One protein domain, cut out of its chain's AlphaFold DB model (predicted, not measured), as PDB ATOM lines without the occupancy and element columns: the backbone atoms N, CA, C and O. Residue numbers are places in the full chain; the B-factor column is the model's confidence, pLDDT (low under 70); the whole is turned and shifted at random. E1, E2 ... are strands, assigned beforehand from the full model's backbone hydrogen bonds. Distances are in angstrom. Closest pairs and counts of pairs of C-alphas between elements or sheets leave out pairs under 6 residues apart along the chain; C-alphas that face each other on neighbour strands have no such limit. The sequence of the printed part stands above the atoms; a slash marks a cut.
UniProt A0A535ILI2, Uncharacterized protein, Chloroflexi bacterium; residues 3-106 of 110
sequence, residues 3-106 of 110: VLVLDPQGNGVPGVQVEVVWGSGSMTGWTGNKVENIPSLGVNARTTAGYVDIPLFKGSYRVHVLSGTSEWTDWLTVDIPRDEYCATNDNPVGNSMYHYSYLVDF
ATOM      1  N   VAL A   3      15.013 -25.649 -12.933       82.06
ATOM      2  CA  VAL A   3      15.984 -25.654 -14.026       82.06
ATOM      3  C   VAL A   3      15.434 -26.548 -15.126       82.06
ATOM      4  O   VAL A   3      15.090 -27.707 -14.880       82.06
ATOM      5  N   LEU A   4      15.353 -25.992 -16.332       84.56
ATOM      6  CA  LEU A   4      15.033 -26.721 -17.550       84.56
ATOM      7  C   LEU A   4      16.284 -26.808 -18.426       84.56
ATOM      8  O   LEU A   4      16.807 -25.779 -18.852       84.56
ATOM      9  N   VAL A   5      16.731 -28.035 -18.694       85.94
ATOM     10  CA  VAL A   5      17.831 -28.332 -19.620       85.94
ATOM     11  C   VAL A   5      17.259 -28.753 -20.969       85.94
ATOM     12  O   VAL A   5      16.589 -29.789 -21.059       85.94
ATOM     13  N   LEU A   6      17.539 -27.968 -22.009       86.00
ATOM     14  CA  LEU A   6      17.129 -28.254 -23.384       86.00
ATOM     15  C   LEU A   6      18.317 -28.621 -24.276       86.00
ATOM     16  O   LEU A   6      19.416 -28.096 -24.112       86.00
ATOM     17  N   ASP A   7      18.073 -29.499 -25.247       84.62
ATOM     18  CA  ASP A   7      18.959 -29.689 -26.393       84.62
ATOM     19  C   ASP A   7      18.791 -28.549 -27.427       84.62
ATOM     20  O   ASP A   7      17.836 -27.768 -27.349       84.62
ATOM     21  N   PRO A   8      19.666 -28.453 -28.450       82.19
ATOM     22  CA  PRO A   8      19.572 -27.404 -29.470       82.19
ATOM     23  C   PRO A   8      18.284 -27.432 -30.309       82.19
ATOM     24  O   PRO A   8      18.017 -26.495 -31.058       82.19
ATOM     25  N   GLN A   9      17.505 -28.514 -30.249       84.19
ATOM     26  CA  GLN A   9      16.220 -28.656 -30.933       84.19
ATOM     27  C   GLN A   9      15.036 -28.292 -30.019       84.19
ATOM     28  O   GLN A   9      13.880 -28.379 -30.460       84.19
ATOM     29  N   GLY A  10      15.295 -27.896 -28.770       82.06
ATOM     30  CA  GLY A  10      14.291 -27.553 -27.769       82.06
ATOM     31  C   GLY A  10      13.636 -28.765 -27.099       82.06
ATOM     32  O   GLY A  10      12.524 -28.641 -26.583       82.06
ATOM     33  N   ASN A  11      14.256 -29.950 -27.132       87.06
ATOM     34  CA  ASN A  11      13.794 -31.102 -26.350       87.06
ATOM     35  C   ASN A  11      14.408 -31.081 -24.950       87.06
ATOM     36  O   ASN A  11      15.593 -30.801 -24.796       87.06
ATOM     37  N   GLY A  12      13.625 -31.448 -23.938       87.94
ATOM     38  CA  GLY A  12      14.145 -31.647 -22.591       87.94
ATOM     39  C   GLY A  12      15.103 -32.835 -22.535       87.94
ATOM     40  O   GLY A  12      14.803 -33.891 -23.093       87.94
ATOM     41  N   VAL A  13      16.234 -32.680 -21.844       88.69
ATOM     42  CA  VAL A  13      17.253 -33.734 -21.723       88.69
ATOM     43  C   VAL A  13      17.128 -34.449 -20.368       88.69
ATOM     44  O   VAL A  13      17.497 -33.852 -19.355       88.69
ATOM     45  N   PRO A  14      16.628 -35.701 -20.304       90.62
ATOM     46  CA  PRO A  14      16.503 -36.452 -19.052       90.62
ATOM     47  C   PRO A  14      17.822 -37.087 -18.609       90.62
ATOM     48  O   PRO A  14      18.702 -37.352 -19.428       90.62
ATOM     49  N   GLY A  15      17.936 -37.392 -17.312       89.94
ATOM     50  CA  GLY A  15      19.080 -38.128 -16.765       89.94
ATOM     51  C   GLY A  15      20.386 -37.332 -16.742       89.94
ATOM     52  O   GLY A  15      21.458 -37.924 -16.663       89.94
ATOM     53  N   VAL A  16      20.305 -36.005 -16.806       90.06
ATOM     54  CA  VAL A  16      21.452 -35.103 -16.695       90.06
ATOM     55  C   VAL A  16      21.532 -34.574 -15.271       90.06
ATOM     56  O   VAL A  16      20.524 -34.156 -14.696       90.06
ATOM     57  N   GLN A  17      22.736 -34.586 -14.700       92.25
ATOM     58  CA  GLN A  17      22.977 -34.008 -13.385       92.25
ATOM     59  C   GLN A  17      23.280 -32.513 -13.508       92.25
ATOM     60  O   GLN A  17      24.117 -32.094 -14.310       92.25
ATOM     61  N   VAL A  18      22.604 -31.721 -12.687       90.56
ATOM     62  CA  VAL A  18      22.747 -30.269 -12.606       90.56
ATOM     63  C   VAL A  18      23.223 -29.910 -11.207       90.56
ATOM     64  O   VAL A  18      22.665 -30.412 -10.231       90.56
ATOM     65  N   GLU A  19      24.220 -29.039 -11.108       92.19
ATOM     66  CA  GLU A  19      24.617 -28.378  -9.869       92.19
ATOM     67  C   GLU A  19      24.026 -26.969  -9.817       92.19
ATOM     68  O   GLU A  19      24.099 -26.204 -10.781       92.19
ATOM     69  N   VAL A  20      23.458 -26.622  -8.668       89.50
ATOM     70  CA  VAL A  20      23.005 -25.272  -8.348       89.50
ATOM     71  C   VAL A  20      23.797 -24.780  -7.151       89.50
ATOM     72  O   VAL A  20      23.842 -25.453  -6.122       89.50
ATOM     73  N   VAL A  21      24.385 -23.592  -7.274       90.25
ATOM     74  CA  VAL A  21      25.153 -22.943  -6.204       90.25
ATOM     75  C   VAL A  21      24.491 -21.624  -5.833       90.25
ATOM     76  O   VAL A  21      24.093 -20.863  -6.715       90.25
ATOM     77  N   TRP A  22      24.420 -21.343  -4.535       87.12
ATOM     78  CA  TRP A  22      24.039 -20.052  -3.967       87.12
ATOM     79  C   TRP A  22      25.032 -19.633  -2.879       87.12
ATOM     80  O   TRP A  22      25.938 -20.382  -2.520       87.12
ATOM     81  N   GLY A  23      24.886 -18.415  -2.352       80.12
ATOM     82  CA  GLY A  23      25.894 -17.792  -1.484       80.12
ATOM     83  C   GLY A  23      26.325 -18.597  -0.248       80.12
ATOM     84  O   GLY A  23      27.433 -18.392   0.237       80.12
ATOM     85  N   SER A  24      25.490 -19.511   0.254       79.75
ATOM     86  CA  SER A  24      25.770 -20.318   1.452       79.75
ATOM     87  C   SER A  24      25.845 -21.827   1.203       79.75
ATOM     88  O   SER A  24      26.060 -22.575   2.157       79.75
ATOM     89  N   GLY A  25      25.676 -22.302  -0.034       85.69
ATOM     90  CA  GLY A  25      25.641 -23.738  -0.293       85.69
ATOM     91  C   GLY A  25      25.485 -24.119  -1.757       85.69
ATOM     92  O   GLY A  25      25.387 -23.276  -2.648       85.69
ATOM     93  N   SER A  26      25.467 -25.424  -1.995       89.62
ATOM     94  CA  SER A  26      25.157 -25.999  -3.294       89.62
ATOM     95  C   SER A  26      24.332 -27.266  -3.143       89.62
ATOM     96  O   SER A  26      24.255 -27.867  -2.066       89.62
ATOM     97  N   MET A  27      23.702 -27.676  -4.235       89.75
ATOM     98  CA  MET A  27      23.107 -28.996  -4.342       89.75
ATOM     99  C   MET A  27      23.125 -29.492  -5.776       89.75
ATOM    100  O   MET A  27      23.205 -28.710  -6.721       89.75
ATOM    101  N   THR A  28      22.973 -30.803  -5.927       92.06
ATOM    102  CA  THR A  28      22.809 -31.429  -7.235       92.06
ATOM    103  C   THR A  28      21.433 -32.056  -7.381       92.06
ATOM    104  O   THR A  28      20.911 -32.622  -6.420       92.06
ATOM    105  N   GLY A  29      20.889 -32.030  -8.591       89.50
ATOM    106  CA  GLY A  29      19.659 -32.730  -8.945       89.50
ATOM    107  C   GLY A  29      19.760 -33.395 -10.317       89.50
ATOM    108  O   GLY A  29      20.639 -33.066 -11.109       89.50
ATOM    109  N   TRP A  30      18.861 -34.340 -10.581       91.19
ATOM    110  CA  TRP A  30      18.770 -35.052 -11.857       91.19
ATOM    111  C   TRP A  30      17.520 -34.621 -12.623       91.19
ATOM    112  O   TRP A  30      16.432 -34.551 -12.038       91.19
ATOM    113  N   THR A  31      17.665 -34.359 -13.922       89.19
ATOM    114  CA  THR A  31      16.545 -34.007 -14.805       89.19
ATOM    115  C   THR A  31      15.643 -35.203 -15.116       89.19
ATOM    116  O   THR A  31      16.078 -36.358 -15.105       89.19
ATOM    117  N   GLY A  32      14.374 -34.923 -15.423       85.06
ATOM    118  CA  GLY A  32      13.383 -35.922 -15.846       85.06
ATOM    119  C   GLY A  32      12.533 -36.490 -14.712       85.06
ATOM    120  O   GLY A  32      11.712 -37.371 -14.940       85.06
ATOM    121  N   ASN A  33      12.690 -35.958 -13.498       72.06
ATOM    122  CA  ASN A  33      11.935 -36.394 -12.321       72.06
ATOM    123  C   ASN A  33      10.616 -35.631 -12.119       72.06
ATOM    124  O   ASN A  33       9.853 -35.963 -11.214       72.06
ATOM    125  N   LYS A  34      10.335 -34.607 -12.937       70.75
ATOM    126  CA  LYS A  34       9.131 -33.778 -12.822       70.75
ATOM    127  C   LYS A  34       8.297 -33.827 -14.099       70.75
ATOM    128  O   LYS A  34       8.797 -33.582 -15.194       70.75
ATOM    129  N   VAL A  35       7.001 -34.089 -13.940       68.75
ATOM    130  CA  VAL A  35       5.999 -33.937 -15.001       68.75
ATOM    131  C   VAL A  35       5.285 -32.607 -14.771       68.75
ATOM    132  O   VAL A  35       4.562 -32.456 -13.791       68.75
ATOM    133  N   GLU A  36       5.503 -31.632 -15.651       68.62
ATOM    134  CA  GLU A  36       4.929 -30.286 -15.554       68.62
ATOM    135  C   GLU A  36       4.402 -29.808 -16.910       68.62
ATOM    136  O   GLU A  36       5.069 -29.921 -17.925       68.62
ATOM    137  N   ASN A  37       3.189 -29.270 -16.970       70.19
ATOM    138  CA  ASN A  37       2.618 -28.808 -18.234       70.19
ATOM    139  C   ASN A  37       2.199 -27.348 -18.088       70.19
ATOM    140  O   ASN A  37       1.150 -27.060 -17.514       70.19
ATOM    141  N   ILE A  38       3.033 -26.438 -18.594       68.38
ATOM    142  CA  ILE A  38       2.800 -24.989 -18.566       68.38
ATOM    143  C   ILE A  38       2.979 -24.446 -19.994       68.38
ATOM    144  O   ILE A  38       4.030 -23.890 -20.333       68.38
ATOM    145  N   PRO A  39       1.958 -24.589 -20.864       66.50
ATOM    146  CA  PRO A  39       2.069 -24.232 -22.278       66.50
ATOM    147  C   PRO A  39       2.456 -22.770 -22.532       66.50
ATOM    148  O   PRO A  39       3.146 -22.484 -23.506       66.50
ATOM    149  N   SER A  40       2.067 -21.846 -21.644       63.31
ATOM    150  CA  SER A  40       2.402 -20.417 -21.737       63.31
ATOM    151  C   SER A  40       3.901 -20.121 -21.622       63.31
ATOM    152  O   SER A  40       4.341 -19.067 -22.068       63.31
ATOM    153  N   LEU A  41       4.679 -21.044 -21.054       61.91
ATOM    154  CA  LEU A  41       6.136 -20.964 -20.941       61.91
ATOM    155  C   LEU A  41       6.845 -21.909 -21.927       61.91
ATOM    156  O   LEU A  41       8.037 -22.163 -21.792       61.91
ATOM    157  N   GLY A  42       6.109 -22.486 -22.886       68.25
ATOM    158  CA  GLY A  42       6.631 -23.514 -23.792       68.25
ATOM    159  C   GLY A  42       6.843 -24.879 -23.127       68.25
ATOM    160  O   GLY A  42       7.404 -25.779 -23.748       68.25
ATOM    161  N   VAL A  43       6.371 -25.059 -21.890       72.00
ATOM    162  CA  VAL A  43       6.595 -26.264 -21.091       72.00
ATOM    163  C   VAL A  43       5.520 -27.296 -21.389       72.00
ATOM    164  O   VAL A  43       4.346 -27.075 -21.106       72.00
ATOM    165  N   ASN A  44       5.908 -28.429 -21.958       80.62
ATOM    166  CA  ASN A  44       5.005 -29.524 -22.308       80.62
ATOM    167  C   ASN A  44       5.739 -30.871 -22.201       80.62
ATOM    168  O   ASN A  44       6.911 -30.913 -21.838       80.62
ATOM    169  N   ALA A  45       5.075 -31.972 -22.570       76.00
ATOM    170  CA  ALA A  45       5.643 -33.326 -22.507       76.00
ATOM    171  C   ALA A  45       7.036 -33.468 -23.168       76.00
ATOM    172  O   ALA A  45       7.834 -34.315 -22.768       76.00
ATOM    173  N   ARG A  46       7.343 -32.632 -24.170       79.12
ATOM    174  CA  ARG A  46       8.634 -32.586 -24.868       79.12
ATOM    175  C   ARG A  46       9.749 -31.968 -24.023       79.12
ATOM    176  O   ARG A  46      10.895 -32.390 -24.129       79.12
ATOM    177  N   THR A  47       9.438 -30.968 -23.203       79.44
ATOM    178  CA  THR A  47      10.420 -30.237 -22.385       79.44
ATOM    179  C   THR A  47      10.485 -30.766 -20.955       79.44
ATOM    180  O   THR A  47      11.529 -30.658 -20.322       79.44
ATOM    181  N   THR A  48       9.423 -31.401 -20.445       82.62
ATOM    182  CA  THR A  48       9.374 -31.972 -19.081       82.62
ATOM    183  C   THR A  48      10.492 -32.944 -18.770       82.62
ATOM    184  O   THR A  48      10.946 -33.017 -17.635       82.62
ATOM    185  N   ALA A  49      10.985 -33.658 -19.780       86.06
ATOM    186  CA  ALA A  49      12.112 -34.563 -19.613       86.06
ATOM    187  C   ALA A  49      13.385 -33.845 -19.117       86.06
ATOM    188  O   ALA A  49      14.215 -34.470 -18.473       86.06
ATOM    189  N   GLY A  50      13.523 -32.537 -19.355       87.44
ATOM    190  CA  GLY A  50      14.665 -31.726 -18.925       87.44
ATOM    191  C   GLY A  50      14.495 -31.028 -17.576       87.44
ATOM    192  O   GLY A  50      15.369 -30.251 -17.202       87.44
ATOM    193  N   TYR A  51      13.388 -31.254 -16.860       86.81
ATOM    194  CA  TYR A  51      13.092 -30.532 -15.621       86.81
ATOM    195  C   TYR A  51      13.746 -31.140 -14.387       86.81
ATOM    196  O   TYR A  51      13.713 -32.358 -14.182       86.81
ATOM    197  N   VAL A  52      14.215 -30.259 -13.506       86.50
ATOM    198  CA  VAL A  52      14.558 -30.564 -12.116       86.50
ATOM    199  C   VAL A  52      14.039 -29.460 -11.187       86.50
ATOM    200  O   VAL A  52      14.112 -28.273 -11.513       86.50
ATOM    201  N   ASP A  53      13.474 -29.866 -10.045       83.06
ATOM    202  CA  ASP A  53      13.057 -28.959  -8.969       83.06
ATOM    203  C   ASP A  53      14.177 -28.835  -7.937       83.06
ATOM    204  O   ASP A  53      14.796 -29.828  -7.547       83.06
ATOM    205  N   ILE A  54      14.428 -27.607  -7.512       79.00
ATOM    206  CA  ILE A  54      15.488 -27.230  -6.593       79.00
ATOM    207  C   ILE A  54      14.880 -26.295  -5.536       79.00
ATOM    208  O   ILE A  54      14.243 -25.302  -5.903       79.00
ATOM    209  N   PRO A  55      15.078 -26.551  -4.231       74.31
ATOM    210  CA  PRO A  55      14.779 -25.608  -3.162       74.31
ATOM    211  C   PRO A  55      15.219 -24.181  -3.503       74.31
ATOM    212  O   PRO A  55      16.358 -23.935  -3.897       74.31
ATOM    213  N   LEU A  56      14.289 -23.237  -3.378       73.25
ATOM    214  CA  LEU A  56      14.563 -21.819  -3.570       73.25
ATOM    215  C   LEU A  56      14.866 -21.188  -2.208       73.25
ATOM    216  O   LEU A  56      14.128 -21.394  -1.253       73.25
ATOM    217  N   PHE A  57      15.918 -20.390  -2.137       73.19
ATOM    218  CA  PHE A  57      16.290 -19.547  -1.000       73.19
ATOM    219  C   PHE A  57      16.447 -18.101  -1.497       73.19
ATOM    220  O   PHE A  57      16.395 -17.816  -2.699       73.19
ATOM    221  N   LYS A  58      16.615 -17.153  -0.580       73.69
ATOM    222  CA  LYS A  58      16.969 -15.787  -0.955       73.69
ATOM    223  C   LYS A  58      18.435 -15.717  -1.379       73.69
ATOM    224  O   LYS A  58      19.305 -16.294  -0.727       73.69
ATOM    225  N   GLY A  59      18.716 -14.954  -2.432       78.06
ATOM    226  CA  GLY A  59      20.081 -14.654  -2.853       78.06
ATOM    227  C   GLY A  59      20.334 -14.926  -4.327       78.06
ATOM    228  O   GLY A  59      19.414 -15.006  -5.137       78.06
ATOM    229  N   SER A  60      21.614 -15.010  -4.680       85.19
ATOM    230  CA  SER A  60      22.040 -15.237  -6.060       85.19
ATOM    231  C   SER A  60      22.316 -16.707  -6.303       85.19
ATOM    232  O   SER A  60      22.951 -17.358  -5.473       85.19
ATOM    233  N   TYR A  61      21.855 -17.190  -7.450       86.44
ATOM    234  CA  TYR A  61      22.029 -18.556  -7.919       86.44
ATOM    235  C   TYR A  61      22.819 -18.563  -9.213       86.44
ATOM    236  O   TYR A  61      22.722 -17.631 -10.006       86.44
ATOM    237  N   ARG A  62      23.549 -19.643  -9.445       89.88
ATOM    238  CA  ARG A  62      24.033 -20.017 -10.772       89.88
ATOM    239  C   ARG A  62      23.957 -21.522 -10.928       89.88
ATOM    240  O   ARG A  62      23.960 -22.261  -9.938       89.88
ATOM    241  N   VAL A  63      23.892 -21.959 -12.173       89.12
ATOM    242  CA  VAL A  63      23.639 -23.348 -12.531       89.12
ATOM    243  C   VAL A  63      24.776 -23.857 -13.406       89.12
ATOM    244  O   VAL A  63      25.344 -23.105 -14.196       89.12
ATOM    245  N   HIS A  64      25.110 -25.133 -13.264       90.12
ATOM    246  CA  HIS A  64      26.079 -25.815 -14.110       90.12
ATOM    247  C   HIS A  64      25.598 -27.228 -14.419       90.12
ATOM    248  O   HIS A  64      25.166 -27.964 -13.530       90.12
ATOM    249  N   VAL A  65      25.655 -27.615 -15.691       89.81
ATOM    250  CA  VAL A  65      25.350 -28.984 -16.101       89.81
ATOM    251  C   VAL A  65      26.610 -29.825 -15.919       89.81
ATOM    252  O   VAL A  65      27.594 -29.634 -16.617       89.81
ATOM    253  N   LEU A  66      26.587 -30.796 -15.007       88.50
ATOM    254  CA  LEU A  66      27.766 -31.619 -14.695       88.50
ATOM    255  C   LEU A  66      28.099 -32.645 -15.791       88.50
ATOM    256  O   LEU A  66      29.138 -33.299 -15.746       88.50
ATOM    257  N   SER A  67      27.207 -32.828 -16.764       74.31
ATOM    258  CA  SER A  67      27.397 -33.757 -17.879       74.31
ATOM    259  C   SER A  67      28.078 -33.072 -19.067       74.31
ATOM    260  O   SER A  67      27.527 -32.148 -19.658       74.31
ATOM    261  N   GLY A  68      29.241 -33.584 -19.477       71.38
ATOM    262  CA  GLY A  68      29.997 -33.059 -20.620       71.38
ATOM    263  C   GLY A  68      30.790 -31.788 -20.295       71.38
ATOM    264  O   GLY A  68      31.178 -31.563 -19.155       71.38
ATOM    265  N   THR A  69      31.074 -30.978 -21.317       70.00
ATOM    266  CA  THR A  69      31.678 -29.645 -21.170       70.00
ATOM    267  C   THR A  69      30.565 -28.605 -21.099       70.00
ATOM    268  O   THR A  69      29.941 -28.305 -22.118       70.00
ATOM    269  N   SER A  70      30.299 -28.085 -19.903       77.88
ATOM    270  CA  SER A  70      29.333 -27.012 -19.648       77.88
ATOM    271  C   SER A  70      30.046 -25.847 -18.969       77.88
ATOM    272  O   SER A  70      31.014 -26.040 -18.238       77.88
ATOM    273  N   GLU A  71      29.579 -24.631 -19.233       81.81
ATOM    274  CA  GLU A  71      29.979 -23.448 -18.480       81.81
ATOM    275  C   GLU A  71      28.962 -23.174 -17.368       81.81
ATOM    276  O   GLU A  71      27.810 -23.613 -17.425       81.81
ATOM    277  N   TRP A  72      29.393 -22.440 -16.345       85.75
ATOM    278  CA  TRP A  72      28.465 -21.877 -15.372       85.75
ATOM    279  C   TRP A  72      27.597 -20.822 -16.052       85.75
ATOM    280  O   TRP A  72      28.112 -19.989 -16.796       85.75
ATOM    281  N   THR A  73      26.300 -20.810 -15.750       85.38
ATOM    282  CA  THR A  73      25.457 -19.665 -16.104       85.38
ATOM    283  C   THR A  73      25.921 -18.412 -15.361       85.38
ATOM    284  O   THR A  73      26.557 -18.494 -14.301       85.38
ATOM    285  N   ASP A  74      25.501 -17.247 -15.850       85.19
ATOM    286  CA  ASP A  74      25.545 -16.022 -15.059       85.19
ATOM    287  C   ASP A  74      24.756 -16.176 -13.750       85.19
ATOM    288  O   ASP A  74      23.887 -17.047 -13.600       85.19
ATOM    289  N   TRP A  75      25.074 -15.311 -12.789       84.38
ATOM    290  CA  TRP A  75      24.320 -15.213 -11.548       84.38
ATOM    291  C   TRP A  75      22.954 -14.580 -11.812       84.38
ATOM    292  O   TRP A  75      22.894 -13.450 -12.296       84.38
ATOM    293  N   LEU A  76      21.865 -15.239 -11.410       80.56
ATOM    294  CA  LEU A  76      20.575 -14.567 -11.244       80.56
ATOM    295  C   LEU A  76      20.232 -14.444  -9.758       80.56
ATOM    296  O   LEU A  76      20.172 -15.412  -8.992       80.56
ATOM    297  N   THR A  77      20.010 -13.194  -9.363       81.56
ATOM    298  CA  THR A  77      19.598 -12.809  -8.021       81.56
ATOM    299  C   THR A  77      18.089 -12.903  -7.898       81.56
ATOM    300  O   THR A  77      17.350 -12.220  -8.606       81.56
ATOM    301  N   VAL A  78      17.639 -13.731  -6.963       72.25
ATOM    302  CA  VAL A  78      16.238 -13.834  -6.582       72.25
ATOM    303  C   VAL A  78      16.042 -13.021  -5.307       72.25
ATOM    304  O   VAL A  78      16.465 -13.427  -4.219       72.25
ATOM    305  N   ASP A  79      15.414 -11.851  -5.437       70.81
ATOM    306  CA  ASP A  79      15.038 -11.034  -4.284       70.81
ATOM    307  C   ASP A  79      13.672 -11.476  -3.752       70.81
ATOM    308  O   ASP A  79      12.614 -11.034  -4.199       70.81
ATOM    309  N   ILE A  80      13.699 -12.414  -2.805       65.44
ATOM    310  CA  ILE A  80      12.504 -12.825  -2.072       65.44
ATOM    311  C   ILE A  80      12.318 -11.837  -0.910       65.44
ATOM    312  O   ILE A  80      13.207 -11.719  -0.058       65.44
ATOM    313  N   PRO A  81      11.186 -11.114  -0.828       60.19
ATOM    314  CA  PRO A  81      11.006 -10.055   0.166       60.19
ATOM    315  C   PRO A  81      10.933 -10.577   1.610       60.19
ATOM    316  O   PRO A  81      11.185  -9.818   2.543       60.19
ATOM    317  N   ARG A  82      10.617 -11.864   1.814       58.88
ATOM    318  CA  ARG A  82      10.552 -12.501   3.134       58.88
ATOM    319  C   ARG A  82      11.015 -13.955   3.064       58.88
ATOM    320  O   ARG A  82      10.451 -14.730   2.294       58.88
ATOM    321  N   ASP A  83      11.979 -14.314   3.904       58.03
ATOM    322  CA  ASP A  83      12.332 -15.710   4.162       58.03
ATOM    323  C   ASP A  83      11.230 -16.342   5.017       58.03
ATOM    324  O   ASP A  83      10.865 -15.813   6.074       58.03
ATOM    325  N   GLU A  84      10.660 -17.450   4.553       57.22
ATOM    326  CA  GLU A  84       9.699 -18.220   5.334       57.22
ATOM    327  C   GLU A  84      10.445 -19.380   5.987       57.22
ATOM    328  O   GLU A  84      10.977 -20.271   5.334       57.22
ATOM    329  N   TYR A  85      10.548 -19.340   7.312       56.84
ATOM    330  CA  TYR A  85      11.150 -20.431   8.063       56.84
ATOM    331  C   TYR A  85      10.240 -21.663   7.994       56.84
ATOM    332  O   TYR A  85       9.091 -21.611   8.443       56.84
ATOM    333  N   CYS A  86      10.744 -22.774   7.453       51.12
ATOM    334  CA  CYS A  86      10.035 -24.045   7.479       51.12
ATOM    335  C   CYS A  86      10.434 -24.816   8.745       51.12
ATOM    336  O   CYS A  86      11.526 -25.373   8.849       51.12
ATOM    337  N   ALA A  87       9.530 -24.851   9.726       50.41
ATOM    338  CA  ALA A  87       9.788 -25.472  11.026       50.41
ATOM    339  C   ALA A  87       9.966 -27.001  10.963       50.41
ATOM    340  O   ALA A  87      10.511 -27.597  11.886       50.41
ATOM    341  N   THR A  88       9.509 -27.643   9.887       51.31
ATOM    342  CA  THR A  88       9.493 -29.106   9.741       51.31
ATOM    343  C   THR A  88      10.865 -29.694   9.410       51.31
ATOM    344  O   THR A  88      11.106 -30.872   9.655       51.31
ATOM    345  N   ASN A  89      11.761 -28.897   8.829       52.56
ATOM    346  CA  ASN A  89      13.083 -29.323   8.367       52.56
ATOM    347  C   ASN A  89      14.206 -28.366   8.803       52.56
ATOM    348  O   ASN A  89      15.308 -28.477   8.274       52.56
ATOM    349  N   ASP A  90      13.924 -27.465   9.755       54.38
ATOM    350  CA  ASP A  90      14.870 -26.479  10.310       54.38
ATOM    351  C   ASP A  90      15.602 -25.681   9.215       54.38
ATOM    352  O   ASP A  90      16.789 -25.375   9.305       54.38
ATOM    353  N   ASN A  91      14.897 -25.402   8.112       49.19
ATOM    354  CA  ASN A  91      15.491 -24.821   6.913       49.19
ATOM    355  C   ASN A  91      14.648 -23.623   6.444       49.19
ATOM    356  O   ASN A  91      13.439 -23.768   6.233       49.19
ATOM    357  N   PRO A  92      15.234 -22.423   6.277       54.19
ATOM    358  CA  PRO A  92      14.523 -21.262   5.749       54.19
ATOM    359  C   PRO A  92      14.310 -21.406   4.237       54.19
ATOM    360  O   PRO A  92      15.026 -20.805   3.445       54.19
ATOM    361  N   VAL A  93      13.364 -22.242   3.808       55.66
ATOM    362  CA  VAL A  93      13.046 -22.407   2.381       55.66
ATOM    363  C   VAL A  93      12.160 -21.243   1.930       55.66
ATOM    364  O   VAL A  93      11.119 -20.975   2.523       55.66
ATOM    365  N   GLY A  94      12.587 -20.528   0.891       52.88
ATOM    366  CA  GLY A  94      11.964 -19.307   0.389       52.88
ATOM    367  C   GLY A  94      10.474 -19.462   0.067       52.88
ATOM    368  O   GLY A  94      10.037 -20.476  -0.473       52.88
ATOM    369  N   ASN A  95       9.728 -18.410   0.411       52.31
ATOM    370  CA  ASN A  95       8.284 -18.224   0.274       52.31
ATOM    371  C   ASN A  95       7.643 -18.939  -0.940       52.31
ATOM    372  O   ASN A  95       7.985 -18.668  -2.092       52.31
ATOM    373  N   SER A  96       6.646 -19.788  -0.667       49.09
ATOM    374  CA  SER A  96       5.874 -20.551  -1.667       49.09
ATOM    375  C   SER A  96       4.953 -19.710  -2.575       49.09
ATOM    376  O   SER A  96       4.408 -20.238  -3.544       49.09
ATOM    377  N   MET A  97       4.776 -18.411  -2.301       43.78
ATOM    378  CA  MET A  97       3.937 -17.505  -3.099       43.78
ATOM    379  C   MET A  97       4.588 -17.028  -4.404       43.78
ATOM    380  O   MET A  97       3.869 -16.556  -5.284       43.78
ATOM    381  N   TYR A  98       5.915 -17.117  -4.548       50.25
ATOM    382  CA  TYR A  98       6.627 -16.616  -5.729       50.25
ATOM    383  C   TYR A  98       7.312 -17.746  -6.500       50.25
ATOM    384  O   TYR A  98       8.014 -18.579  -5.933       50.25
ATOM    385  N   HIS A  99       7.125 -17.751  -7.820       51.88
ATOM    386  CA  HIS A  99       7.668 -18.762  -8.724       51.88
ATOM    387  C   HIS A  99       8.796 -18.145  -9.562       51.88
ATOM    388  O   HIS A  99       8.560 -17.208 -10.321       51.88
ATOM    389  N   TYR A 100      10.015 -18.673  -9.430       58.16
ATOM    390  CA  TYR A 100      11.186 -18.249 -10.203       58.16
ATOM    391  C   TYR A 100      11.756 -19.439 -10.985       58.16
ATOM    392  O   TYR A 100      11.964 -20.522 -10.420       58.16
ATOM    393  N   SER A 101      12.017 -19.224 -12.276       53.28
ATOM    394  CA  SER A 101      12.429 -20.264 -13.227       53.28
ATOM    395  C   SER A 101      13.690 -19.848 -13.983       53.28
ATOM    396  O   SER A 101      13.797 -18.700 -14.411       53.28
ATOM    397  N   TYR A 102      14.610 -20.793 -14.179       54.91
ATOM    398  CA  TYR A 102      15.751 -20.680 -15.085       54.91
ATOM    399  C   TYR A 102      15.507 -21.518 -16.341       54.91
ATOM    400  O   TYR A 102      15.160 -22.699 -16.248       54.91
ATOM    401  N   LEU A 103      15.754 -20.923 -17.507       53.88
ATOM    402  CA  LEU A 103      15.900 -21.647 -18.765       53.88
ATOM    403  C   LEU A 103      17.390 -21.732 -19.102       53.88
ATOM    404  O   LEU A 103      18.057 -20.700 -19.163       53.88
ATOM    405  N   VAL A 104      17.904 -22.947 -19.298       57.66
ATOM    406  CA  VAL A 104      19.288 -23.181 -19.722       57.66
ATOM    407  C   VAL A 104      19.270 -23.850 -21.094       57.66
ATOM    408  O   VAL A 104      18.940 -25.032 -21.216       57.66
ATOM    409  N   ASP A 105      19.650 -23.091 -22.121       54.91
ATOM    410  CA  ASP A 105      19.794 -23.597 -23.487       54.91
ATOM    411  C   ASP A 105      21.201 -24.179 -23.677       54.91
ATOM    412  O   ASP A 105      22.192 -23.452 -23.770       54.91
ATOM    413  N   PHE A 106      21.308 -25.512 -23.710       46.72
ATOM    414  CA  PHE A 106      22.591 -26.199 -23.845       46.72
ATOM    415  C   PHE A 106      22.925 -26.457 -25.320       46.72
ATOM    416  O   PHE A 106      22.329 -27.306 -25.990       46.72
TER     417      PHE A 106
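AT A GLANCE: This is residues 3 to 106 of the 110 residues of an uncharacterized protein of Chloroflexi bacterium (UniProt A0A535ILI2). With little regular structure, this is a small sandwich: the strongly twisted antiparallel sheet E3-E2-E5-E6 faces the mixed sheet E4-E1-E7, and residues 31 to 50 and 79 to 100 form long loops. Seven strands, E1 to E7 along the chain, hold 34 of 104 printed residues; the class is all strand. It is compact, radius of gyration of the C-alphas 14.0 A, spanning 40 by 29 by 22 A.

IN THESE COORDINATES: E5, residues 59 to 65, is 20.2 A long; E3 is residues 25 to 30, E2 17 to 22, E6 76 to 78. E1, residues 3 to 6, begins at C-alpha 3 (15.984, -25.654, -14.026). E4 is residues 51 to 53; E7, 101 to 105, ends at C-alpha 105 (19.794, -23.597, -23.487).

HOW THE PARTS SIT: E5 is antiparallel to E2 (N 19 and O 64, 2.8 A). Hairpins are E2 and E3 (N 18 and O 29, 2.9 A) and E5 and E6 (N 61 and O 76, 2.9 A). E1 is antiparallel to E4 (N 52 and O 3, 3.0 A) and parallel to E7 (N 104 and O 4, 3.1 A). The sheets' strands stand at 34 degrees.

THE WHOLE: The farthest C-alphas, Gln 9 and Ala 87, are 42.6 A apart. The printed part has no cut; links E3 to E4 and E6 to E7 are long. pLDDT is under 70 at residues 35 to 36, 38 to 42 and 80 to 106.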